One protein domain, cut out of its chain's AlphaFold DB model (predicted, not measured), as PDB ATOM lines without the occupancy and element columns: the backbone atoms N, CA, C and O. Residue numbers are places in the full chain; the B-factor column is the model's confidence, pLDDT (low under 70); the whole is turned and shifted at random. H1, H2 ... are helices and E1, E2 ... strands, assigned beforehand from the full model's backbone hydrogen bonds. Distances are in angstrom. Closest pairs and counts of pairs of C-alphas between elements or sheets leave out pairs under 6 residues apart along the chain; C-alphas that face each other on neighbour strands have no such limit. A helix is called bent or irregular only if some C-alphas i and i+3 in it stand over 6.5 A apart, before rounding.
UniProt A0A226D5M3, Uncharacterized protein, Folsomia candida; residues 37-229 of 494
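Overview. This is residues 37 to 229 of the 494 residues of an uncharacterized protein of Folsomia candida (UniProt A0A226D5M3). A long, loose helical body runs along H3, with H1 and H2b packing on different parts of it and H2a and H4 near its last residues; the small hairpin E1 E2 packs on H2b, and residues 213 to 223 stick out before H5. H1, H2a, H3 and H4 form an up-and-down bundle, each running against the one before. The printed part has 193 residues, mostly helix, in the order H1, H2, H3, H4, E1, E2, H5, with one antiparallel sheet, E1 - E2. It is loose, with a radius of gyration of the C-alphas of 22.0 A, and spans 77 by 44 by 31 A.

Arrangement. Start with H1, residues 37 to 67: its residues 54 to 67 touch the hub H3, residues 132 to 173, closest at the C-alphas of Arg 61 and Leu 159, 5.6 A. H2, residues 77 to 125, was assigned as one helix by its hydrogen bonds but is bent, C-alphas 96 and 99 being 7.3 A apart; its arms are H2a, 77 to 96, and H2b, 99 to 125. H1 and H2a, a helical hairpin, only just touch, with 3 pairs of C-alphas within 8 A, the closest Leu 67 and Gly 83, 6.2 A. H2b and H3 form a hairpin, closest at C-alphas 116 and 142, 4.9 A. So do H3 and H4, residues 180 to 192, closest at C-alphas 171 and 187, 6.9 A. In the hairpin of E1, 199 to 202, and E2, 205 to 209, N 202 and O 205 are within hydrogen-bond range, 3.1 A. Every O i to N i+4 pair is within range in H1, H2a, H2b and H4, and 33 of 38 in H3; H5, 225 to 228, is too short for one.

Along the chain. Find C-alpha 37 at (180.981, 156.044, 179.678); H1 runs 44.8 A from there. H2a measures 28.5 A, H2b 38.4 A, H3 61.6 A and H4 18.5 A. H5 ends at C-alpha 228, (139.422, 165.360, 173.479).

Size, cuts and confidence. The farthest C-alphas, Ser 129 and Ser 179, are 77.4 A apart. The printed part has no cut, and E2 to H5 is a long link. Look for pLDDT under 70 at residues 39 to 40, 43, 133 and 201 to 229.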
ATOM      1  N   VAL A  37     181.246 154.893 180.561       75.25
ATOM      2  CA  VAL A  37     180.981 156.044 179.678       75.25
ATOM      3  C   VAL A  37     179.483 156.324 179.574       75.25
ATOM      4  O   VAL A  37     179.069 157.458 179.800       75.25
ATOM      5  N   ASN A  38     178.662 155.296 179.338       71.19
ATOM      6  CA  ASN A  38     177.205 155.448 179.263       71.19
ATOM      7  C   ASN A  38     176.616 155.992 180.574       71.19
ATOM      8  O   ASN A  38     175.769 156.884 180.558       71.19
ATOM      9  N   VAL A  39     177.082 155.490 181.722       69.69
ATOM     10  CA  VAL A  39     176.656 155.996 183.036       69.69
ATOM     11  C   VAL A  39     177.044 157.468 183.208       69.69
ATOM     12  O   VAL A  39     176.218 158.265 183.655       69.69
ATOM     13  N   PHE A  40     178.266 157.849 182.824       66.88
ATOM     14  CA  PHE A  40     178.730 159.236 182.884       66.88
ATOM     15  C   PHE A  40     177.933 160.163 181.965       66.88
ATOM     16  O   PHE A  40     177.585 161.273 182.373       66.88
ATOM     17  N   GLU A  41     177.613 159.729 180.751       73.12
ATOM     18  CA  GLU A  41     176.845 160.527 179.800       73.12
ATOM     19  C   GLU A  41     175.414 160.760 180.299       73.12
ATOM     20  O   GLU A  41     174.965 161.906 180.381       73.12
ATOM     21  N   VAL A  42     174.732 159.702 180.756       71.06
ATOM     22  CA  VAL A  42     173.393 159.810 181.358       71.06
ATOM     23  C   VAL A  42     173.417 160.728 182.582       71.06
ATOM     24  O   VAL A  42     172.555 161.601 182.716       71.06
ATOM     25  N   ALA A  43     174.420 160.589 183.454       68.62
ATOM     26  CA  ALA A  43     174.581 161.457 184.619       68.62
ATOM     27  C   ALA A  43     174.824 162.924 184.225       68.62
ATOM     28  O   ALA A  43     174.285 163.833 184.861       68.62
ATOM     29  N   THR A  44     175.587 163.167 183.158       73.25
ATOM     30  CA  THR A  44     175.884 164.511 182.645       73.25
ATOM     31  C   THR A  44     174.632 165.169 182.069       73.25
ATOM     32  O   THR A  44     174.320 166.308 182.423       73.25
ATOM     33  N   ILE A  45     173.866 164.444 181.250       75.44
ATOM     34  CA  ILE A  45     172.603 164.927 180.674       75.44
ATOM     35  C   ILE A  45     171.593 165.228 181.784       75.44
ATOM     36  O   ILE A  45     170.983 166.298 181.796       75.44
ATOM     37  N   LEU A  46     171.446 164.326 182.758       70.06
ATOM     38  CA  LEU A  46     170.540 164.533 183.885       70.06
ATOM     39  C   LEU A  46     170.943 165.763 184.715       70.06
ATOM     40  O   LEU A  46     170.091 166.583 185.062       70.06
ATOM     41  N   SER A  47     172.241 165.932 184.977       71.75
ATOM     42  CA  SER A  47     172.778 167.099 185.689       71.75
ATOM     43  C   SER A  47     172.504 168.399 184.933       71.75
ATOM     44  O   SER A  47     172.078 169.385 185.537       71.75
ATOM     45  N   LEU A  48     172.677 168.400 183.609       74.75
ATOM     46  CA  LEU A  48     172.368 169.544 182.757       74.75
ATOM     47  C   LEU A  48     170.875 169.906 182.822       74.75
ATOM     48  O   LEU A  48     170.543 171.078 182.991       74.75
ATOM     49  N   ILE A  49     169.977 168.917 182.752       75.62
ATOM     50  CA  ILE A  49     168.522 169.128 182.856       75.62
ATOM     51  C   ILE A  49     168.161 169.767 184.203       75.62
ATOM     52  O   ILE A  49     167.421 170.753 184.242       75.62
ATOM     53  N   ILE A  50     168.714 169.248 185.304       75.19
ATOM     54  CA  ILE A  50     168.475 169.781 186.653       75.19
ATOM     55  C   ILE A  50     169.004 171.219 186.772       75.19
ATOM     56  O   ILE A  50     168.300 172.091 187.285       75.19
ATOM     57  N   LEU A  51     170.205 171.504 186.260       75.69
ATOM     58  CA  LEU A  51     170.798 172.845 186.285       75.69
ATOM     59  C   LEU A  51     169.994 173.857 185.463       75.69
ATOM     60  O   LEU A  51     169.763 174.974 185.934       75.69
ATOM     61  N   ILE A  52     169.533 173.478 184.267       75.75
ATOM     62  CA  ILE A  52     168.655 174.316 183.436       75.75
ATOM     63  C   ILE A  52     167.365 174.624 184.197       75.75
ATOM     64  O   ILE A  52     166.947 175.783 184.252       75.75
ATOM     65  N   PHE A  53     166.766 173.614 184.831       79.12
ATOM     66  CA  PHE A  53     165.546 173.784 185.610       79.12
ATOM     67  C   PHE A  53     165.748 174.735 186.799       79.12
ATOM     68  O   PHE A  53     165.005 175.703 186.941       79.12
ATOM     69  N   ILE A  54     166.791 174.539 187.610       78.00
ATOM     70  CA  ILE A  54     167.106 175.421 188.747       78.00
ATOM     71  C   ILE A  54     167.380 176.855 188.273       78.00
ATOM     72  O   ILE A  54     166.834 177.810 188.833       78.00
ATOM     73  N   THR A  55     168.182 177.021 187.219       77.38
ATOM     74  CA  THR A  55     168.511 178.337 186.649       77.38
ATOM     75  C   THR A  55     167.252 179.061 186.182       77.38
ATOM     76  O   THR A  55     167.081 180.254 186.440       77.38
ATOM     77  N   PHE A  56     166.332 178.334 185.549       80.50
ATOM     78  CA  PHE A  56     165.038 178.857 185.140       80.50
ATOM     79  C   PHE A  56     164.195 179.333 186.333       80.50
ATOM     80  O   PHE A  56     163.677 180.451 186.304       80.50
ATOM     81  N   LEU A  57     164.114 178.548 187.415       80.06
ATOM     82  CA  LEU A  57     163.407 178.956 188.637       80.06
ATOM     83  C   LEU A  57     163.999 180.231 189.252       80.06
ATOM     84  O   LEU A  57     163.259 181.146 189.625       80.06
ATOM     85  N   ILE A  58     165.330 180.322 189.321       79.62
ATOM     86  CA  ILE A  58     166.040 181.499 189.841       79.62
ATOM     87  C   ILE A  58     165.772 182.725 188.962       79.62
ATOM     88  O   ILE A  58     165.488 183.807 189.481       79.62
ATOM     89  N   MET A  59     165.807 182.564 187.637       80.50
ATOM     90  CA  MET A  59     165.514 183.637 186.688       80.50
ATOM     91  C   MET A  59     164.090 184.170 186.875       80.50
ATOM     92  O   MET A  59     163.902 185.381 186.992       80.50
ATOM     93  N   LEU A  60     163.091 183.288 186.978       82.00
ATOM     94  CA  LEU A  60     161.704 183.695 187.220       82.00
ATOM     95  C   LEU A  60     161.544 184.417 188.556       82.00
ATOM     96  O   LEU A  60     160.871 185.449 188.627       82.00
ATOM     97  N   ARG A  61     162.205 183.923 189.609       84.00
ATOM     98  CA  ARG A  61     162.206 184.574 190.921       84.00
ATOM     99  C   ARG A  61     162.804 185.976 190.845       84.00
ATOM    100  O   ARG A  61     162.225 186.909 191.400       84.00
ATOM    101  N   SER A  62     163.914 186.143 190.130       81.62
ATOM    102  CA  SER A  62     164.558 187.443 189.908       81.62
ATOM    103  C   SER A  62     163.651 188.414 189.135       81.62
ATOM    104  O   SER A  62     163.483 189.568 189.540       81.62
ATOM    105  N   ILE A  63     162.973 187.936 188.085       82.44
ATOM    106  CA  ILE A  63     162.001 188.728 187.313       82.44
ATOM    107  C   ILE A  63     160.854 189.201 188.214       82.44
ATOM    108  O   ILE A  63     160.542 190.393 188.234       82.44
ATOM    109  N   PHE A  64     160.241 188.309 188.998       84.25
ATOM    110  CA  PHE A  64     159.149 188.706 189.891       84.25
ATOM    111  C   PHE A  64     159.613 189.603 191.040       84.25
ATOM    112  O   PHE A  64     158.893 190.532 191.402       84.25
ATOM    113  N   SER A  65     160.822 189.393 191.564       82.75
ATOM    114  CA  SER A  65     161.418 190.274 192.570       82.75
ATOM    115  C   SER A  65     161.655 191.684 192.020       82.75
ATOM    116  O   SER A  65     161.336 192.657 192.696       82.75
ATOM    117  N   THR A  66     162.104 191.805 190.768       83.19
ATOM    118  CA  THR A  66     162.294 193.098 190.085       83.19
ATOM    119  C   THR A  66     160.963 193.800 189.790       83.19
ATOM    120  O   THR A  66     160.877 195.030 189.808       83.19
ATOM    121  N   LEU A  67     159.900 193.032 189.534       83.94
ATOM    122  CA  LEU A  67     158.543 193.562 189.359       83.94
ATOM    123  C   LEU A  67     157.897 193.997 190.684       83.94
ATOM    124  O   LEU A  67     156.925 194.762 190.658       83.94
ATOM    125  N   LEU A  68     158.419 193.536 191.824       87.25
ATOM    126  CA  LEU A  68     157.900 193.858 193.145       87.25
ATOM    127  C   LEU A  68     158.213 195.326 193.491       87.25
ATOM    128  O   LEU A  68     159.379 195.718 193.556       87.25
ATOM    129  N   PRO A  69     157.200 196.172 193.739       80.19
ATOM    130  CA  PRO A  69     157.456 197.547 194.138       80.19
ATOM    131  C   PRO A  69     158.054 197.612 195.558       80.19
ATOM    132  O   PRO A  69     157.684 196.800 196.421       80.19
ATOM    133  N   PRO A  70     158.946 198.586 195.832       82.44
ATOM    134  CA  PRO A  70     159.474 198.809 197.174       82.44
ATOM    135  C   PRO A  70     158.336 199.155 198.145       82.44
ATOM    136  O   PRO A  70     157.417 199.894 197.801       82.44
ATOM    137  N   VAL A  71     158.418 198.634 199.373       78.31
ATOM    138  CA  VAL A  71     157.333 198.622 200.381       78.31
ATOM    139  C   VAL A  71     156.790 200.017 200.738       78.31
ATOM    140  O   VAL A  71     155.656 200.125 201.190       78.31
ATOM    141  N   ARG A  72     157.574 201.087 200.552       77.38
ATOM    142  CA  ARG A  72     157.303 202.401 201.163       77.38
ATOM    143  C   ARG A  72     156.778 203.492 200.229       77.38
ATOM    144  O   ARG A  72     156.467 204.570 200.718       77.38
ATOM    145  N   TYR A  73     156.659 203.253 198.924       74.50
ATOM    146  CA  TYR A  73     156.282 204.316 197.986       74.50
ATOM    147  C   TYR A  73     154.963 204.015 197.282       74.50
ATOM    148  O   TYR A  73     154.810 202.962 196.661       74.50
ATOM    149  N   PHE A  74     154.030 204.970 197.337       74.69
ATOM    150  CA  PHE A  74     152.859 204.980 196.465       74.69
ATOM    151  C   PHE A  74     153.340 204.990 195.016       74.69
ATOM    152  O   PHE A  74     153.971 205.935 194.539       74.69
ATOM    153  N   VAL A  75     153.093 203.885 194.322       77.44
ATOM    154  CA  VAL A  75     153.492 203.725 192.932       77.44
ATOM    155  C   VAL A  75     152.444 204.396 192.059       77.44
ATOM    156  O   VAL A  75     151.256 204.106 192.178       77.44
ATOM    157  N   SER A  76     152.881 205.272 191.155       86.50
ATOM    158  CA  SER A  76     151.978 205.913 190.203       86.50
ATOM    159  C   SER A  76     151.224 204.869 189.368       86.50
ATOM    160  O   SER A  76     151.774 203.840 188.957       86.50
ATOM    161  N   MET A  77     149.950 205.141 189.078       85.19
ATOM    162  CA  MET A  77     149.090 204.212 188.340       85.19
ATOM    163  C   MET A  77     149.653 203.776 186.967       85.19
ATOM    164  O   MET A  77     149.525 202.597 186.625       85.19
ATOM    165  N   PRO A  78     150.360 204.632 186.196       87.56
ATOM    166  CA  PRO A  78     151.046 204.203 184.976       87.56
ATOM    167  C   PRO A  78     152.089 203.103 185.216       87.56
ATOM    168  O   PRO A  78     152.196 202.166 184.424       87.56
ATOM    169  N   ARG A  79     152.834 203.168 186.329       86.31
ATOM    170  CA  ARG A  79     153.849 202.166 186.675       86.31
ATOM    171  C   ARG A  79     153.213 200.855 187.141       86.31
ATOM    172  O   ARG A  79     153.704 199.798 186.751       86.31
ATOM    173  N   ILE A  80     152.092 200.906 187.866       87.31
ATOM    174  CA  ILE A  80     151.297 199.709 188.206       87.31
ATOM    175  C   ILE A  80     150.753 199.049 186.932       87.31
ATOM    176  O   ILE A  80     150.908 197.846 186.744       87.31
ATOM    177  N   ASN A  81     150.179 199.829 186.011       87.25
ATOM    178  CA  ASN A  81     149.670 199.312 184.737       87.25
ATOM    179  C   ASN A  81     150.772 198.689 183.873       87.25
ATOM    180  O   ASN A  81     150.540 197.657 183.233       87.25
ATOM    181  N   ARG A  82     151.976 199.276 183.878       87.50
ATOM    182  CA  ARG A  82     153.157 198.680 183.246       87.50
ATOM    183  C   ARG A  82     153.522 197.359 183.924       87.50
ATOM    184  O   ARG A  82     153.623 196.361 183.225       87.50
ATOM    185  N   GLY A  83     153.618 197.327 185.255       86.75
ATOM    186  CA  GLY A  83     153.913 196.114 186.028       86.75
ATOM    187  C   GLY A  83     152.928 194.972 185.763       86.75
ATOM    188  O   GLY A  83     153.348 193.863 185.450       86.75
ATOM    189  N   ILE A  84     151.622 195.255 185.770       87.44
ATOM    190  CA  ILE A  84     150.571 194.276 185.438       87.44
ATOM    191  C   ILE A  84     150.718 193.771 184.004       87.44
ATOM    192  O   ILE A  84     150.499 192.595 183.729       87.44
ATOM    193  N   THR A  85     151.067 194.653 183.067       86.81
ATOM    194  CA  THR A  85     151.246 194.268 181.663       86.81
ATOM    195  C   THR A  85     152.484 193.398 181.477       86.81
ATOM    196  O   THR A  85     152.398 192.397 180.775       86.81
ATOM    197  N   GLU A  86     153.599 193.718 182.136       85.81
ATOM    198  CA  GLU A  86     154.797 192.872 182.126       85.81
ATOM    199  C   GLU A  86     154.540 191.518 182.798       85.81
ATOM    200  O   GLU A  86     154.873 190.487 182.224       85.81
ATOM    201  N   HIS A  87     153.846 191.477 183.940       86.75
ATOM    202  CA  HIS A  87     153.465 190.208 184.565       86.75
ATOM    203  C   HIS A  87     152.548 189.374 183.667       86.75
ATOM    204  O   HIS A  87     152.743 188.169 183.559       86.75
ATOM    205  N   LEU A  88     151.594 189.996 182.967       85.44
ATOM    206  CA  LEU A  88     150.748 189.290 182.006       85.44
ATOM    207  C   LEU A  88     151.573 188.717 180.843       85.44
ATOM    208  O   LEU A  88     151.328 187.591 180.429       85.44
ATOM    209  N   LYS A  89     152.567 189.456 180.333       85.62
ATOM    210  CA  LYS A  89     153.485 188.942 179.303       85.62
ATOM    211  C   LYS A  89     154.284 187.747 179.813       85.62
ATOM    212  O   LYS A  89     154.367 186.748 179.106       85.62
ATOM    213  N   VAL A  90     154.822 187.825 181.034       83.06
ATOM    214  CA  VAL A  90     155.529 186.706 181.674       83.06
ATOM    215  C   VAL A  90     154.586 185.519 181.842       83.06
ATOM    216  O   VAL A  90     154.937 184.415 181.457       83.06
ATOM    217  N   GLN A  91     153.358 185.732 182.314       84.38
ATOM    218  CA  GLN A  91     152.362 184.672 182.466       84.38
ATOM    219  C   GLN A  91     151.973 184.036 181.124       84.38
ATOM    220  O   GLN A  91     151.789 182.827 181.056       84.38
ATOM    221  N   LEU A  92     151.883 184.817 180.046       81.62
ATOM    222  CA  LEU A  92     151.641 184.301 178.696       81.62
ATOM    223  C   LEU A  92     152.837 183.501 178.166       81.62
ATOM    224  O   LEU A  92     152.643 182.427 177.600       81.62
ATOM    225  N   ALA A  93     154.063 183.987 178.375       79.69
ATOM    226  CA  ALA A  93     155.278 183.255 178.023       79.69
ATOM    227  C   ALA A  93     155.371 181.935 178.802       79.69
ATOM    228  O   ALA A  93     155.638 180.882 178.227       79.69
ATOM    229  N   MET A  94     155.054 181.979 180.093       79.56
ATOM    230  CA  MET A  94     155.035 180.816 180.965       79.56
ATOM    231  C   MET A  94     153.915 179.838 180.645       79.56
ATOM    232  O   MET A  94     154.142 178.641 180.708       79.56
ATOM    233  N   ASN A  95     152.728 180.308 180.268       80.25
ATOM    234  CA  ASN A  95     151.649 179.434 179.812       80.25
ATOM    235  C   ASN A  95     152.043 178.670 178.549       80.25
ATOM    236  O   ASN A  95     151.639 177.525 178.376       80.25
ATOM    237  N   ALA A  96     152.836 179.292 177.678       76.69
ATOM    238  CA  ALA A  96     153.387 178.605 176.522       76.69
ATOM    239  C   ALA A  96     154.411 177.537 176.959       76.69
ATOM    240  O   ALA A  96     154.447 176.452 176.392       76.69
ATOM    241  N   PHE A  97     155.186 177.809 178.013       77.00
ATOM    242  CA  PHE A  97     156.131 176.858 178.608       77.00
ATOM    243  C   PHE A  97     155.483 175.819 179.550       77.00
ATOM    244  O   PHE A  97     156.115 174.828 179.902       77.00
ATOM    245  N   ALA A  98     154.228 176.006 179.963       77.81
ATOM    246  CA  ALA A  98     153.587 175.190 180.993       77.81
ATOM    247  C   ALA A  98     153.553 173.686 180.663       77.81
ATOM    248  O   ALA A  98     153.942 172.919 181.534       77.81
ATOM    249  N   PRO A  99     153.226 173.231 179.433       72.88
ATOM    250  CA  PRO A  99     153.235 171.800 179.110       72.88
ATOM    251  C   PRO A  99     154.606 171.141 179.315       72.88
ATOM    252  O   PRO A  99     154.689 169.971 179.676       72.88
ATOM    253  N   PHE A 100     155.681 171.901 179.104       70.56
ATOM    254  CA  PHE A 100     157.062 171.450 179.282       70.56
ATOM    255  C   PHE A 100     157.445 171.321 180.724       70.56
ATOM    256  O   PHE A 100     157.991 170.304 181.139       70.56
ATOM    257  N   GLN A 101     157.142 172.367 181.480       82.88
ATOM    258  CA  GLN A 101     157.374 172.363 182.902       82.88
ATOM    259  C   GLN A 101     156.542 171.253 183.554       82.88
ATOM    260  O   GLN A 101     157.095 170.502 184.347       82.88
ATOM    261  N   GLU A 102     155.276 171.082 183.170       79.31
ATOM    262  CA  GLU A 102     154.383 170.024 183.655       79.31
ATOM    263  C   GLU A 102     154.942 168.624 183.408       79.31
ATOM    264  O   GLU A 102     155.120 167.862 184.361       79.31
ATOM    265  N   LEU A 103     155.268 168.315 182.149       73.44
ATOM    266  CA  LEU A 103     155.777 167.009 181.742       73.44
ATOM    267  C   LEU A 103     157.154 166.728 182.352       73.44
ATOM    268  O   LEU A 103     157.379 165.658 182.917       73.44
ATOM    269  N   GLY A 104     158.064 167.700 182.275       72.50
ATOM    270  CA  GLY A 104     159.415 167.588 182.816       72.50
ATOM    271  C   GLY A 104     159.414 167.417 184.332       72.50
ATOM    272  O   GLY A 104     160.124 166.563 184.849       72.50
ATOM    273  N   THR A 105     158.564 168.158 185.047       79.19
ATOM    274  CA  THR A 105     158.429 168.027 186.507       79.19
ATOM    275  C   THR A 105     157.825 166.676 186.876       79.19
ATOM    276  O   THR A 105     158.314 166.029 187.796       79.19
ATOM    277  N   PHE A 106     156.808 166.209 186.144       76.69
ATOM    278  CA  PHE A 106     156.224 164.886 186.362       76.69
ATOM    279  C   PHE A 106     157.259 163.766 186.177       76.69
ATOM    280  O   PHE A 106     157.408 162.928 187.065       76.69
ATOM    281  N   PHE A 107     158.020 163.780 185.077       72.75
ATOM    282  CA  PHE A 107     159.070 162.787 184.839       72.75
ATOM    283  C   PHE A 107     160.213 162.884 185.847       72.75
ATOM    284  O   PHE A 107     160.665 161.850 186.324       72.75
ATOM    285  N   LEU A 108     160.659 164.090 186.210       77.19
ATOM    286  CA  LEU A 108     161.702 164.266 187.224       77.19
ATOM    287  C   LEU A 108     161.258 163.731 188.589       77.19
ATOM    288  O   LEU A 108     162.040 163.052 189.247       77.19
ATOM    289  N   ILE A 109     160.005 163.975 188.994       79.69
ATOM    290  CA  ILE A 109     159.444 163.415 190.232       79.69
ATOM    291  C   ILE A 109     159.370 161.889 190.143       79.69
ATOM    292  O   ILE A 109     159.800 161.209 191.071       79.69
ATOM    293  N   LEU A 110     158.855 161.337 189.040       77.00
ATOM    294  CA  LEU A 110     158.705 159.893 188.862       77.00
ATOM    295  C   LEU A 110     160.060 159.173 188.843       77.00
ATOM    296  O   LEU A 110     160.260 158.223 189.595       77.00
ATOM    297  N   ILE A 111     160.997 159.636 188.012       75.94
ATOM    298  CA  ILE A 111     162.346 159.068 187.899       75.94
ATOM    299  C   ILE A 111     163.087 159.237 189.221       75.94
ATOM    300  O   ILE A 111     163.664 158.272 189.713       75.94
ATOM    301  N   GLY A 112     163.030 160.424 189.832       78.88
ATOM    302  CA  GLY A 112     163.630 160.679 191.139       78.88
ATOM    303  C   GLY A 112     163.099 159.722 192.207       78.88
ATOM    304  O   GLY A 112     163.890 159.111 192.918       78.88
ATOM    305  N   LEU A 113     161.780 159.513 192.269       81.50
ATOM    306  CA  LEU A 113     161.153 158.579 193.205       81.50
ATOM    307  C   LEU A 113     161.600 157.133 192.962       81.50
ATOM    308  O   LEU A 113     161.986 156.451 193.909       81.50
ATOM    309  N   VAL A 114     161.573 156.665 191.711       76.19
ATOM    310  CA  VAL A 114     161.998 155.302 191.358       76.19
ATOM    311  C   VAL A 114     163.468 155.093 191.712       76.19
ATOM    312  O   VAL A 114     163.793 154.129 192.402       76.19
ATOM    313  N   VAL A 115     164.349 156.010 191.307       77.31
ATOM    314  CA  VAL A 115     165.785 155.949 191.613       77.31
ATOM    315  C   VAL A 115     166.018 155.969 193.121       77.31
ATOM    316  O   VAL A 115     166.815 155.176 193.615       77.31
ATOM    317  N   PHE A 116     165.303 156.813 193.867       83.31
ATOM    318  CA  PHE A 116     165.407 156.890 195.321       83.31
ATOM    319  C   PHE A 116     164.986 155.577 195.997       83.31
ATOM    320  O   PHE A 116     165.731 155.032 196.812       83.31
ATOM    321  N   VAL A 117     163.824 155.024 195.635       84.00
ATOM    322  CA  VAL A 117     163.306 153.772 196.211       84.00
ATOM    323  C   VAL A 117     164.208 152.590 195.862       84.00
ATOM    324  O   VAL A 117     164.588 151.838 196.758       84.00
ATOM    325  N   VAL A 118     164.594 152.445 194.592       77.50
ATOM    326  CA  VAL A 118     165.474 151.358 194.139       77.50
ATOM    327  C   VAL A 118     166.841 151.462 194.808       77.50
ATOM    328  O   VAL A 118     167.336 150.461 195.315       77.50
ATOM    329  N   SER A 119     167.429 152.658 194.886       76.88
ATOM    330  CA  SER A 119     168.738 152.844 195.524       76.88
ATOM    331  C   SER A 119     168.694 152.491 197.010       76.88
ATOM    332  O   SER A 119     169.567 151.769 197.488       76.88
ATOM    333  N   ASN A 120     167.661 152.918 197.741       87.19
ATOM    334  CA  ASN A 120     167.496 152.549 199.150       87.19
ATOM    335  C   ASN A 120     167.247 151.043 199.325       87.19
ATOM    336  O   ASN A 120     167.847 150.422 200.201       87.19
ATOM    337  N   PHE A 121     166.417 150.435 198.474       84.69
ATOM    338  CA  PHE A 121     166.167 148.993 198.502       84.69
ATOM    339  C   PHE A 121     167.452 148.192 198.270       84.69
ATOM    340  O   PHE A 121     167.757 147.288 199.044       84.69
ATOM    341  N   VAL A 122     168.224 148.550 197.242       78.62
ATOM    342  CA  VAL A 122     169.511 147.921 196.925       78.62
ATOM    343  C   VAL A 122     170.497 148.097 198.080       78.62
ATOM    344  O   VAL A 122     171.124 147.124 198.489       78.62
ATOM    345  N   THR A 123     170.570 149.297 198.661       87.00
ATOM    346  CA  THR A 123     171.423 149.586 199.824       87.00
ATOM    347  C   THR A 123     171.082 148.673 201.007       87.00
ATOM    348  O   THR A 123     171.977 148.096 201.613       87.00
ATOM    349  N   ILE A 124     169.798 148.490 201.332       92.25
ATOM    350  CA  ILE A 124     169.378 147.635 202.455       92.25
ATOM    351  C   ILE A 124     169.597 146.154 202.129       92.25
ATOM    352  O   ILE A 124     170.087 145.395 202.961       92.25
ATOM    353  N   LYS A 125     169.217 145.720 200.922       85.62
ATOM    354  CA  LYS A 125     169.187 144.298 200.562       85.62
ATOM    355  C   LYS A 125     170.575 143.712 200.303       85.62
ATOM    356  O   LYS A 125     170.745 142.509 200.473       85.62
ATOM    357  N   LEU A 126     171.531 144.537 199.881       85.38
ATOM    358  CA  LEU A 126     172.873 144.113 199.475       85.38
ATOM    359  C   LEU A 126     173.984 144.656 200.391       85.38
ATOM    360  O   LEU A 126     175.141 144.674 199.973       85.38
ATOM    361  N   TYR A 127     173.645 145.074 201.618       90.62
ATOM    362  CA  TYR A 127     174.585 145.630 202.601       90.62
ATOM    363  C   TYR A 127     175.828 144.749 202.817       90.62
ATOM    364  O   TYR A 127     176.946 145.243 202.715       90.62
ATOM    365  N   ASP A 128     175.634 143.440 203.003       92.12
ATOM    366  CA  ASP A 128     176.731 142.488 203.248       92.12
ATOM    367  C   ASP A 128     177.229 141.776 201.980       92.12
ATOM    368  O   ASP A 128     178.200 141.020 202.019       92.12
ATOM    369  N   SER A 129     176.563 141.986 200.842       83.69
ATOM    370  CA  SER A 129     176.807 141.210 199.619       83.69
ATOM    371  C   SER A 129     177.659 141.943 198.581       83.69
ATOM    372  O   SER A 129     178.139 141.303 197.645       83.69
ATOM    373  N   MET A 130     177.820 143.269 198.686       76.75
ATOM    374  CA  MET A 130     178.522 144.078 197.682       76.75
ATOM    375  C   MET A 130     179.845 144.665 198.192       76.75
ATOM    376  O   MET A 130     179.941 145.062 199.351       76.75
ATOM    377  N   PRO A 131     180.858 144.815 197.314       77.38
ATOM    378  CA  PRO A 131     182.067 145.566 197.632       77.38
ATOM    379  C   PRO A 131     181.735 147.000 198.054       77.38
ATOM    380  O   PRO A 131     180.892 147.653 197.434       77.38
ATOM    381  N   PHE A 132     182.457 147.518 199.052       74.00
ATOM    382  CA  PHE A 132     182.186 148.825 199.661       74.00
ATOM    383  C   PHE A 132     182.041 149.974 198.646       74.00
ATOM    384  O   PHE A 132     181.144 150.799 198.782       74.00
ATOM    385  N   ALA A 133     182.868 150.013 197.594       60.81
ATOM    386  CA  ALA A 133     182.803 151.064 196.573       60.81
ATOM    387  C   ALA A 133     181.470 151.075 195.799       60.81
ATOM    388  O   ALA A 133     180.912 152.136 195.534       60.81
ATOM    389  N   VAL A 134     180.943 149.892 195.471       71.69
ATOM    390  CA  VAL A 134     179.648 149.741 194.789       71.69
ATOM    391  C   VAL A 134     178.510 149.984 195.775       71.69
ATOM    392  O   VAL A 134     177.529 150.643 195.438       71.69
ATOM    393  N   TYR A 135     178.665 149.511 197.014       79.75
ATOM    394  CA  TYR A 135     177.713 149.766 198.085       79.75
ATOM    395  C   TYR A 135     177.523 151.268 198.332       79.75
ATOM    396  O   TYR A 135     176.387 151.721 198.347       79.75
ATOM    397  N   ALA A 136     178.603 152.051 198.447       76.75
ATOM    398  CA  ALA A 136     178.557 153.485 198.747       76.75
ATOM    399  C   ALA A 136     177.903 154.339 197.642       76.75
ATOM    400  O   ALA A 136     177.422 155.442 197.915       76.75
ATOM    401  N   PHE A 137     177.839 153.839 196.404       78.00
ATOM    402  CA  PHE A 137     177.207 154.535 195.282       78.00
ATOM    403  C   PHE A 137     175.695 154.722 195.490       78.00
ATOM    404  O   PHE A 137     175.187 155.833 195.349       78.00
ATOM    405  N   PHE A 138     174.972 153.674 195.885       78.75
ATOM    406  CA  PHE A 138     173.514 153.717 196.044       78.75
ATOM    407  C   PHE A 138     173.000 154.700 197.119       78.75
ATOM    408  O   PHE A 138     172.129 155.515 196.795       78.75
ATOM    409  N   PRO A 139     173.521 154.721 198.363       85.19
ATOM    410  CA  PRO A 139     173.124 155.720 199.348       85.19
ATOM    411  C   PRO A 139     173.545 157.132 198.920       85.19
ATOM    412  O   PRO A 139     172.822 158.085 199.201       85.19
ATOM    413  N   SER A 140     174.647 157.280 198.173       74.12
ATOM    414  CA  SER A 140     175.055 158.576 197.609       74.12
ATOM    415  C   SER A 140     174.058 159.086 196.563       74.12
ATOM    416  O   SER A 140     173.665 160.250 196.610       74.12
ATOM    417  N   VAL A 141     173.590 158.221 195.654       78.56
ATOM    418  CA  VAL A 141     172.552 158.559 194.663       78.56
ATOM    419  C   VAL A 141     171.241 158.932 195.358       78.56
ATOM    420  O   VAL A 141     170.649 159.962 195.038       78.56
ATOM    421  N   SER A 142     170.815 158.143 196.347       83.88
ATOM    422  CA  SER A 142     169.629 158.426 197.167       83.88
ATOM    423  C   SER A 142     169.728 159.794 197.859       83.88
ATOM    424  O   SER A 142     168.826 160.629 197.739       83.88
ATOM    425  N   GLY A 143     170.867 160.075 198.501       83.44
ATOM    426  CA  GLY A 143     171.151 161.363 199.132       83.44
ATOM    427  C   GLY A 143     171.149 162.525 198.138       83.44
ATOM    428  O   GLY A 143     170.551 163.564 198.413       83.44
ATOM    429  N   MET A 144     171.742 162.347 196.954       80.44
ATOM    430  CA  MET A 144     171.748 163.362 195.897       80.44
ATOM    431  C   MET A 144     170.331 163.694 195.420       80.44
ATOM    432  O   MET A 144     169.977 164.869 195.322       80.44
ATOM    433  N   VAL A 145     169.492 162.681 195.176       83.88
ATOM    434  CA  VAL A 145     168.085 162.893 194.802       83.88
ATOM    435  C   VAL A 145     167.354 163.677 195.895       83.88
ATOM    436  O   VAL A 145     166.661 164.648 195.587       83.88
ATOM    437  N   ALA A 146     167.557 163.325 197.168       84.00
ATOM    438  CA  ALA A 146     166.966 164.053 198.289       84.00
ATOM    439  C   ALA A 146     167.425 165.523 198.342       84.00
ATOM    440  O   ALA A 146     166.603 166.412 198.558       84.00
ATOM    441  N   VAL A 147     168.707 165.805 198.088       82.25
ATOM    442  CA  VAL A 147     169.239 167.178 198.007       82.25
ATOM    443  C   VAL A 147     168.594 167.954 196.858       82.25
ATOM    444  O   VAL A 147     168.141 169.077 197.065       82.25
ATOM    445  N   VAL A 148     168.491 167.363 195.664       82.12
ATOM    446  CA  VAL A 148     167.862 168.015 194.502       82.12
ATOM    447  C   VAL A 148     166.399 168.360 194.790       82.12
ATOM    448  O   VAL A 148     165.967 169.484 194.519       82.12
ATOM    449  N   VAL A 149     165.639 167.439 195.387       84.69
ATOM    450  CA  VAL A 149     164.245 167.686 195.792       84.69
ATOM    451  C   VAL A 149     164.173 168.797 196.845       84.69
ATOM    452  O   VAL A 149     163.393 169.738 196.689       84.69
ATOM    453  N   ASN A 150     165.038 168.755 197.863       84.75
ATOM    454  CA  ASN A 150     165.096 169.766 198.922       84.75
ATOM    455  C   ASN A 150     165.513 171.158 198.424       84.75
ATOM    456  O   ASN A 150     165.173 172.146 199.064       84.75
ATOM    457  N   LEU A 151     166.226 171.268 197.301       79.44
ATOM    458  CA  LEU A 151     166.581 172.558 196.699       79.44
ATOM    459  C   LEU A 151     165.489 173.081 195.760       79.44
ATOM    460  O   LEU A 151     165.165 174.269 195.770       79.44
ATOM    461  N   THR A 152     164.918 172.205 194.935       80.94
ATOM    462  CA  THR A 152     163.946 172.595 193.902       80.94
ATOM    463  C   THR A 152     162.577 172.936 194.483       80.94
ATOM    464  O   THR A 152     161.947 173.895 194.031       80.94
ATOM    465  N   LEU A 153     162.133 172.216 195.515       84.56
ATOM    466  CA  LEU A 153     160.809 172.397 196.107       84.56
ATOM    467  C   LEU A 153     160.650 173.769 196.804       84.56
ATOM    468  O   LEU A 153     159.710 174.489 196.461       84.56
ATOM    469  N   PRO A 154     161.574 174.238 197.671       85.69
ATOM    470  CA  PRO A 154     161.486 175.580 198.254       85.69
ATOM    471  C   PRO A 154     161.604 176.704 197.221       85.69
ATOM    472  O   PRO A 154     160.967 177.745 197.372       85.69
ATOM    473  N   LEU A 155     162.389 176.512 196.152       82.62
ATOM    474  CA  LEU A 155     162.464 177.481 195.052       82.62
ATOM    475  C   LEU A 155     161.121 177.606 194.329       82.62
ATOM    476  O   LEU A 155     160.701 178.721 194.008       82.62
ATOM    477  N   ALA A 156     160.443 176.480 194.102       85.56
ATOM    478  CA  ALA A 156     159.122 176.460 193.500       85.56
ATOM    479  C   ALA A 156     158.072 177.155 194.379       85.56
ATOM    480  O   ALA A 156     157.318 177.992 193.876       85.56
ATOM    481  N   HIS A 157     158.078 176.880 195.685       85.75
ATOM    482  CA  HIS A 157     157.198 177.550 196.647       85.75
ATOM    483  C   HIS A 157     157.473 179.052 196.747       85.75
ATOM    484  O   HIS A 157     156.559 179.857 196.582       85.75
ATOM    485  N   GLY A 158     158.739 179.457 196.876       87.50
ATOM    486  CA  GLY A 158     159.096 180.873 196.963       87.50
ATOM    487  C   GLY A 158     158.666 181.682 195.731       87.50
ATOM    488  O   GLY A 158     158.394 182.878 195.832       87.50
ATOM    489  N   LEU A 159     158.562 181.050 194.560       87.50
ATOM    490  CA  LEU A 159     158.052 181.697 193.354       87.50
ATOM    491  C   LEU A 159     156.543 181.986 193.434       87.50
ATOM    492  O   LEU A 159     156.098 183.065 193.026       87.50
ATOM    493  N   LEU A 160     155.770 181.044 193.984       88.62
ATOM    494  CA  LEU A 160     154.346 181.220 194.259       88.62
ATOM    495  C   LEU A 160     154.136 182.353 195.272       88.62
ATOM    496  O   LEU A 160     153.323 183.247 195.025       88.62
ATOM    497  N   ASP A 161     154.916 182.372 196.352       90.50
ATOM    498  CA  ASP A 161     154.831 183.392 197.403       90.50
ATOM    499  C   ASP A 161     155.125 184.792 196.871       90.50
ATOM    500  O   ASP A 161     154.367 185.735 197.101       90.50
ATOM    501  N   VAL A 162     156.190 184.945 196.078       89.56
ATOM    502  CA  VAL A 162     156.509 186.241 195.464       89.56
ATOM    503  C   VAL A 162     155.392 186.670 194.507       89.56
ATOM    504  O   VAL A 162     155.033 187.849 194.477       89.56
ATOM    505  N   SER A 163     154.792 185.746 193.749       90.25
ATOM    506  CA  SER A 163     153.687 186.082 192.848       90.25
ATOM    507  C   SER A 163     152.394 186.451 193.584       90.25
ATOM    508  O   SER A 163     151.662 187.330 193.109       90.25
ATOM    509  N   THR A 164     152.068 185.790 194.696       91.44
ATOM    510  CA  THR A 164     150.888 186.122 195.509       91.44
ATOM    511  C   THR A 164     151.088 187.457 196.224       91.44
ATOM    512  O   THR A 164     150.191 188.305 196.198       91.44
ATOM    513  N   GLU A 165     152.288 187.706 196.748       92.56
ATOM    514  CA  GLU A 165     152.675 188.966 197.378       92.56
ATOM    515  C   GLU A 165     152.652 190.133 196.382       92.56
ATOM    516  O   GLU A 165     152.141 191.209 196.696       92.56
ATOM    517  N   LEU A 166     153.117 189.921 195.146       91.38
ATOM    518  CA  LEU A 166     153.035 190.906 194.065       91.38
ATOM    519  C   LEU A 166     151.581 191.326 193.807       91.38
ATOM    520  O   LEU A 166     151.264 192.519 193.767       91.38
ATOM    521  N   LYS A 167     150.674 190.346 193.704       92.50
ATOM    522  CA  LYS A 167     149.239 190.592 193.536       92.50
ATOM    523  C   LYS A 167     148.652 191.337 194.739       92.50
ATOM    524  O   LYS A 167     147.872 192.274 194.548       92.50
ATOM    525  N   ARG A 168     149.030 190.954 195.962       93.31
ATOM    526  CA  ARG A 168     148.572 191.598 197.202       93.31
ATOM    527  C   ARG A 168     149.013 193.060 197.268       93.31
ATOM    528  O   ARG A 168     148.176 193.934 197.498       93.31
ATOM    529  N   ARG A 169     150.291 193.343 196.997       91.88
ATOM    530  CA  ARG A 169     150.857 194.702 197.011       91.88
ATOM    531  C   ARG A 169     150.235 195.599 195.955       91.88
ATOM    532  O   ARG A 169     149.823 196.704 196.286       91.88
ATOM    533  N   TRP A 170     150.085 195.126 194.718       91.75
ATOM    534  CA  TRP A 170     149.384 195.900 193.688       91.75
ATOM    535  C   TRP A 170     147.928 196.177 194.057       91.75
ATOM    536  O   TRP A 170     147.424 197.257 193.761       91.75
ATOM    537  N   GLY A 171     147.267 195.248 194.752       92.56
ATOM    538  CA  GLY A 171     145.913 195.452 195.264       92.56
ATOM    539  C   GLY A 171     145.846 196.562 196.309       92.56
ATOM    540  O   GLY A 171     144.952 197.404 196.236       92.56
ATOM    541  N   ALA A 172     146.808 196.596 197.231       91.19
ATOM    542  CA  ALA A 172     146.921 197.645 198.242       91.19
ATOM    543  C   ALA A 172     147.279 199.011 197.629       91.19
ATOM    544  O   ALA A 172     146.702 200.027 198.007       91.19
ATOM    545  N   SER A 173     148.173 199.052 196.633       88.06
ATOM    546  CA  SER A 173     148.562 200.299 195.958       88.06
ATOM    547  C   SER A 173     147.438 200.925 195.121       88.06
ATOM    548  O   SER A 173     147.480 202.119 194.847       88.06
ATOM    549  N   MET A 174     146.408 200.160 194.743       87.88
ATOM    550  CA  MET A 174     145.233 200.661 194.010       87.88
ATOM    551  C   MET A 174     144.184 201.367 194.892       87.88
ATOM    552  O   MET A 174     143.078 201.630 194.424       87.88
ATOM    553  N   VAL A 175     144.491 201.660 196.159       87.50
ATOM    554  CA  VAL A 175     143.606 202.422 197.065       87.50
ATOM    555  C   VAL A 175     143.880 203.940 197.007       87.50
ATOM    556  O   VAL A 175     143.078 204.715 197.513       87.50
ATOM    557  N   GLY A 176     144.977 204.372 196.370       81.44
ATOM    558  CA  GLY A 176     145.409 205.778 196.330       81.44
ATOM    559  C   GLY A 176     144.664 206.688 195.342       81.44
ATOM    560  O   GLY A 176     143.762 206.258 194.621       81.44
ATOM    561  N   ASP A 177     145.089 207.955 195.295       72.69
ATOM    562  CA  ASP A 177     144.501 209.015 194.469       72.69
ATOM    563  C   ASP A 177     144.648 208.737 192.966       72.69
ATOM    564  O   ASP A 177     145.711 208.867 192.357       72.69
ATOM    565  N   GLY A 178     143.536 208.354 192.351       83.69
ATOM    566  CA  GLY A 178     143.391 208.174 190.917       83.69
ATOM    567  C   GLY A 178     141.931 208.327 190.519       83.69
ATOM    568  O   GLY A 178     141.028 208.288 191.361       83.69
ATOM    569  N   SER A 179     141.667 208.496 189.223       91.44
ATOM    570  CA  SER A 179     140.286 208.561 188.749       91.44
ATOM    571  C   SER A 179     139.537 207.287 189.179       91.44
ATOM    572  O   SER A 179     140.034 206.164 189.027       91.44
ATOM    573  N   LYS A 180     138.321 207.429 189.729       92.12
ATOM    574  CA  LYS A 180     137.520 206.284 190.216       92.12
ATOM    575  C   LYS A 180     137.345 205.196 189.145       92.12
ATOM    576  O   LYS A 180     137.197 204.017 189.474       92.12
ATOM    577  N   LEU A 181     137.352 205.580 187.866       90.00
ATOM    578  CA  LEU A 181     137.235 204.663 186.735       90.00
ATOM    579  C   LEU A 181     138.510 203.847 186.508       90.00
ATOM    580  O   LEU A 181     138.404 202.630 186.333       90.00
ATOM    581  N   ASP A 182     139.689 204.469 186.571       87.50
ATOM    582  CA  ASP A 182     140.966 203.777 186.369       87.50
ATOM    583  C   ASP A 182     141.254 202.797 187.504       87.50
ATOM    584  O   ASP A 182     141.648 201.658 187.252       87.50
ATOM    585  N   LEU A 183     140.952 203.186 188.747       89.75
ATOM    586  CA  LEU A 183     141.065 202.303 189.911       89.75
ATOM    587  C   LEU A 183     140.125 201.097 189.788       89.75
ATOM    588  O   LEU A 183     140.524 199.951 190.011       89.75
ATOM    589  N   LYS A 184     138.876 201.322 189.359       92.06
ATOM    590  CA  LYS A 184     137.901 200.243 189.135       92.06
ATOM    591  C   LYS A 184     138.340 199.307 188.007       92.06
ATOM    592  O   LYS A 184     138.150 198.094 188.119       92.06
ATOM    593  N   CYS A 185     138.922 199.841 186.931       89.38
ATOM    594  CA  CYS A 185     139.451 199.051 185.821       89.38
ATOM    595  C   CYS A 185     140.674 198.226 186.251       89.38
ATOM    596  O   CYS A 185     140.688 197.007 186.067       89.38
ATOM    597  N   GLY A 186     141.646 198.863 186.911       88.44
ATOM    598  CA  GLY A 186     142.846 198.220 187.444       88.44
ATOM    599  C   GLY A 186     142.511 197.092 188.415       88.44
ATOM    600  O   GLY A 186     143.000 195.977 188.253       88.44
ATOM    601  N   ARG A 187     141.582 197.327 189.352       91.00
ATOM    602  CA  ARG A 187     141.158 196.316 190.334       91.00
ATOM    603  C   ARG A 187     140.480 195.116 189.679       91.00
ATOM    604  O   ARG A 187     140.711 193.985 190.098       91.00
ATOM    605  N   ARG A 188     139.666 195.332 188.638       90.75
ATOM    606  CA  ARG A 188     139.064 194.236 187.854       90.75
ATOM    607  C   ARG A 188     140.130 193.421 187.129       90.75
ATOM    608  O   ARG A 188     140.085 192.195 187.192       90.75
ATOM    609  N   ARG A 189     141.103 194.088 186.499       87.44
ATOM    610  CA  ARG A 189     142.221 193.430 185.808       87.44
ATOM    611  C   ARG A 189     143.076 192.618 186.782       87.44
ATOM    612  O   ARG A 189     143.351 191.453 186.517       87.44
ATOM    613  N   LEU A 190     143.408 193.188 187.938       90.00
ATOM    614  CA  LEU A 190     144.168 192.515 188.990       90.00
ATOM    615  C   LEU A 190     143.400 191.338 189.611       90.00
ATOM    616  O   LEU A 190     143.987 190.293 189.882       90.00
ATOM    617  N   LYS A 191     142.080 191.468 189.804       91.81
ATOM    618  CA  LYS A 191     141.227 190.371 190.292       91.81
ATOM    619  C   LYS A 191     141.201 189.196 189.309       91.81
ATOM    620  O   LYS A 191     141.182 188.053 189.756       91.81
ATOM    621  N   GLY A 192     141.235 189.478 188.004       87.44
ATOM    622  CA  GLY A 192     141.336 188.465 186.951       87.44
ATOM    623  C   GLY A 192     142.714 187.805 186.840       87.44
ATOM    624  O   GLY A 192     142.818 186.709 186.294       87.44
ATOM    625  N   MET A 193     143.760 188.431 187.380       86.81
ATOM    626  CA  MET A 193     145.116 187.891 187.364       86.81
ATOM    627  C   MET A 193     145.232 186.732 188.361       86.81
ATOM    628  O   MET A 193     144.933 186.882 189.553       86.81
ATOM    629  N   ARG A 194     145.655 185.561 187.887       87.44
ATOM    630  CA  ARG A 194     145.941 184.408 188.751       87.44
ATOM    631  C   ARG A 194     147.400 184.471 189.204       87.44
ATOM    632  O   ARG A 194     148.228 184.847 188.374       87.44
ATOM    633  N   PRO A 195     147.711 184.128 190.467       87.81
ATOM    634  CA  PRO A 195     149.092 183.920 190.881       87.81
ATOM    635  C   PRO A 195     149.779 182.926 189.951       87.81
ATOM    636  O   PRO A 195     149.132 182.034 189.394       87.81
ATOM    637  N   PHE A 196     151.078 183.106 189.770       85.75
ATOM    638  CA  PHE A 196     151.889 182.155 189.046       85.75
ATOM    639  C   PHE A 196     151.984 180.857 189.854       85.75
ATOM    640  O   PHE A 196     152.479 180.871 190.977       85.75
ATOM    641  N   CYS A 197     151.508 179.755 189.277       82.94
ATOM    642  CA  CYS A 197     151.642 178.415 189.835       82.94
ATOM    643  C   CYS A 197     152.437 177.565 188.847       82.94
ATOM    644  O   CYS A 197     152.166 177.614 187.645       82.94
ATOM    645  N   MET A 198     153.384 176.782 189.362       81.00
ATOM    646  CA  MET A 198     153.942 175.662 188.614       81.00
ATOM    647  C   MET A 198     153.048 174.448 188.781       81.00
ATOM    648  O   MET A 198     152.504 174.195 189.856       81.00
ATOM    649  N   TRP A 199     152.896 173.718 187.690       80.62
ATOM    650  CA  TRP A 199     151.970 172.610 187.584       80.62
ATOM    651  C   TRP A 199     152.776 171.328 187.417       80.62
ATOM    652  O   TRP A 199     153.763 171.311 186.689       80.62
ATOM    653  N   ALA A 200     152.376 170.252 188.085       73.38
ATOM    654  CA  ALA A 200     152.819 168.910 187.730       73.38
ATOM    655  C   ALA A 200     151.608 168.179 187.144       73.38
ATOM    656  O   ALA A 200     150.561 168.043 187.793       73.38
ATOM    657  N   GLY A 201     151.716 167.798 185.874       67.44
ATOM    658  CA  GLY A 201     150.570 167.366 185.089       67.44
ATOM    659  C   GLY A 201     150.951 166.675 183.790       67.44
ATOM    660  O   GLY A 201     152.096 166.725 183.349       67.44
ATOM    661  N   PHE A 202     149.967 166.025 183.174       63.88
ATOM    662  CA  PHE A 202     150.110 165.413 181.856       63.88
ATOM    663  C   PHE A 202     148.897 165.767 180.995       63.88
ATOM    664  O   PHE A 202     147.755 165.595 181.420       63.88
ATOM    665  N   GLY A 203     149.129 166.286 179.786       57.22
ATOM    666  CA  GLY A 203     148.058 166.591 178.829       57.22
ATOM    667  C   GLY A 203     147.058 167.657 179.299       57.22
ATOM    668  O   GLY A 203     145.877 167.565 178.977       57.22
ATOM    669  N   GLY A 204     147.495 168.641 180.096       61.41
ATOM    670  CA  GLY A 204     146.622 169.669 180.680       61.41
ATOM    671  C   GLY A 204     145.815 169.200 181.899       61.41
ATOM    672  O   GLY A 204     145.085 169.993 182.504       61.41
ATOM    673  N   ASN A 205     145.965 167.933 182.299       65.56
ATOM    674  CA  ASN A 205     145.490 167.447 183.587       65.56
ATOM    675  C   ASN A 205     146.535 167.767 184.652       65.56
ATOM    676  O   ASN A 205     147.561 167.100 184.766       65.56
ATOM    677  N   CYS A 206     146.266 168.811 185.430       66.75
ATOM    678  CA  CYS A 206     147.057 169.148 186.605       66.75
ATOM    679  C   CYS A 206     146.701 168.174 187.739       66.75
ATOM    680  O   CYS A 206     145.616 168.289 188.316       66.75
ATOM    681  N   PHE A 207     147.589 167.225 188.040       61.84
ATOM    682  CA  PHE A 207     147.368 166.217 189.086       61.84
ATOM    683  C   PHE A 207     147.817 166.706 190.464       61.84
ATOM    684  O   PHE A 207     147.189 166.377 191.465       61.84
ATOM    685  N   LEU A 208     148.870 167.524 190.516       60.22
ATOM    686  CA  LEU A 208     149.445 168.024 191.761       60.22
ATOM    687  C   LEU A 208     149.477 169.552 191.757       60.22
ATOM    688  O   LEU A 208     150.070 170.187 190.882       60.22
ATOM    689  N   TYR A 209     148.819 170.126 192.763       59.88
ATOM    690  CA  TYR A 209     148.898 171.540 193.100       59.88
ATOM    691  C   TYR A 209     149.885 171.667 194.251       59.88
ATOM    692  O   TYR A 209     149.613 171.183 195.347       59.88
ATOM    693  N   PHE A 210     150.996 172.363 194.034       57.12
ATOM    694  CA  PHE A 210     151.799 172.865 195.144       57.12
ATOM    695  C   PHE A 210     151.085 174.090 195.725       57.12
ATOM    696  O   PHE A 210     151.410 175.229 195.406       57.12
ATOM    697  N   LEU A 211     150.031 173.853 196.505       52.22
ATOM    698  CA  LEU A 211     149.339 174.880 197.276       52.22
ATOM    699  C   LEU A 211     149.538 174.572 198.753       52.22
ATOM    700  O   LEU A 211     149.159 173.508 199.238       52.22
ATOM    701  N   GLU A 212     150.158 175.517 199.445       47.72
ATOM    702  CA  GLU A 212     150.413 175.444 200.873       47.72
ATOM    703  C   GLU A 212     149.069 175.374 201.630       47.72
ATOM    704  O   GLU A 212     148.233 176.276 201.564       47.72
ATOM    705  N   ASN A 213     148.858 174.247 202.313       42.09
ATOM    706  CA  ASN A 213     147.895 174.025 203.396       42.09
ATOM    707  C   ASN A 213     146.387 173.983 203.109       42.09
ATOM    708  O   ASN A 213     145.625 173.875 204.064       42.09
ATOM    709  N   ASN A 214     145.915 173.958 201.862       41.81
ATOM    710  CA  ASN A 214     144.526 173.558 201.596       41.81
ATOM    711  C   ASN A 214     144.436 172.722 200.319       41.81
ATOM    712  O   ASN A 214     144.502 173.252 199.208       41.81
ATOM    713  N   VAL A 215     144.238 171.409 200.481       42.50
ATOM    714  CA  VAL A 215     143.796 170.513 199.404       42.50
ATOM    715  C   VAL A 215     142.358 170.902 199.056       42.50
ATOM    716  O   VAL A 215     141.396 170.329 199.552       42.50
ATOM    717  N   ILE A 216     142.198 171.949 198.251       44.06
ATOM    718  CA  ILE A 216     140.898 172.315 197.694       44.06
ATOM    719  C   ILE A 216     140.673 171.392 196.500       44.06
ATOM    720  O   ILE A 216     141.282 171.557 195.442       44.06
ATOM    721  N   THR A 217     139.803 170.402 196.682       40.09
ATOM    722  CA  THR A 217     139.245 169.613 195.586       40.09
ATOM    723  C   THR A 217     138.610 170.560 194.563       40.09
ATOM    724  O   THR A 217     137.854 171.472 194.905       40.09
ATOM    725  N   ARG A 218     138.982 170.402 193.286       46.59
ATOM    726  CA  ARG A 218     138.431 171.203 192.180       46.59
ATOM    727  C   ARG A 218     136.891 171.119 192.177       46.59
ATOM    728  O   ARG A 218     136.361 170.036 192.413       46.59
ATOM    729  N   PRO A 219     136.177 172.202 191.814       42.97
ATOM    730  CA  PRO A 219     134.767 172.102 191.435       42.97
ATOM    731  C   PRO A 219     134.623 171.172 190.219       42.97
ATOM    732  O   PRO A 219     135.478 171.213 189.325       42.97
ATOM    733  N   SER A 220     133.580 170.329 190.209       43.47
ATOM    734  CA  SER A 220     133.367 169.328 189.156       43.47
ATOM    735  C   SER A 220     133.287 170.005 187.786       43.47
ATOM    736  O   SER A 220     132.586 170.996 187.574       43.47
ATOM    737  N   ILE A 221     134.107 169.510 186.865       52.88
ATOM    738  CA  ILE A 221     134.007 169.790 185.440       52.88
ATOM    739  C   ILE A 221     133.579 168.448 184.858       52.88
ATOM    740  O   ILE A 221     134.394 167.533 184.787       52.88
ATOM    741  N   ASP A 222     132.296 168.329 184.528       46.97
ATOM    742  CA  ASP A 222     131.601 167.063 184.247       46.97
ATOM    743  C   ASP A 222     131.957 166.396 182.903       46.97
ATOM    744  O   ASP A 222     131.289 165.455 182.498       46.97
ATOM    745  N   ASP A 223     133.041 166.802 182.239       42.53
ATOM    746  CA  ASP A 223     133.553 166.088 181.067       42.53
ATOM    747  C   ASP A 223     135.018 165.715 181.288       42.53
ATOM    748  O   ASP A 223     135.882 166.605 181.328       42.53
ATOM    749  N   PRO A 224     135.351 164.418 181.408       43.69
ATOM    750  CA  PRO A 224     136.729 164.020 181.571       43.69
ATOM    751  C   PRO A 224     137.505 164.264 180.256       43.69
ATOM    752  O   PRO A 224     137.150 163.754 179.188       43.69
ATOM    753  N   PRO A 225     138.582 165.067 180.289       46.09
ATOM    754  CA  PRO A 225     139.221 165.619 179.093       46.09
ATOM    755  C   PRO A 225     140.011 164.607 178.252       46.09
ATOM    756  O   PRO A 225     140.401 164.945 177.134       46.09
ATOM    757  N   TRP A 226     140.202 163.363 178.713       43.97
ATOM    758  CA  TRP A 226     140.825 162.301 177.907       43.97
ATOM    759  C   TRP A 226     140.038 161.957 176.632       43.97
ATOM    760  O   TRP A 226     140.601 161.381 175.708       43.97
ATOM    761  N   TYR A 227     138.778 162.392 176.520       40.25
ATOM    762  CA  TYR A 227     137.994 162.250 175.291       40.25
ATOM    763  C   TYR A 227     138.394 163.235 174.174       40.25
ATOM    764  O   TYR A 227     138.018 163.049 173.020       40.25
ATOM    765  N   ARG A 228     139.149 164.304 174.472       45.69
ATOM    766  CA  ARG A 228     139.422 165.360 173.479       45.69
ATOM    767  C   ARG A 228     140.610 165.090 172.563       45.69
ATOM    768  O   ARG A 228     140.702 165.771 171.544       45.69
ATOM    769  N   ASP A 229     141.502 164.151 172.891       47.12
ATOM    770  CA  ASP A 229     142.685 163.899 172.054       47.12
ATOM    771  C   ASP A 229     143.346 162.514 172.230       47.12
ATOM    772  O   ASP A 229     144.525 162.411 172.589       47.12
TER     773      ASP A 229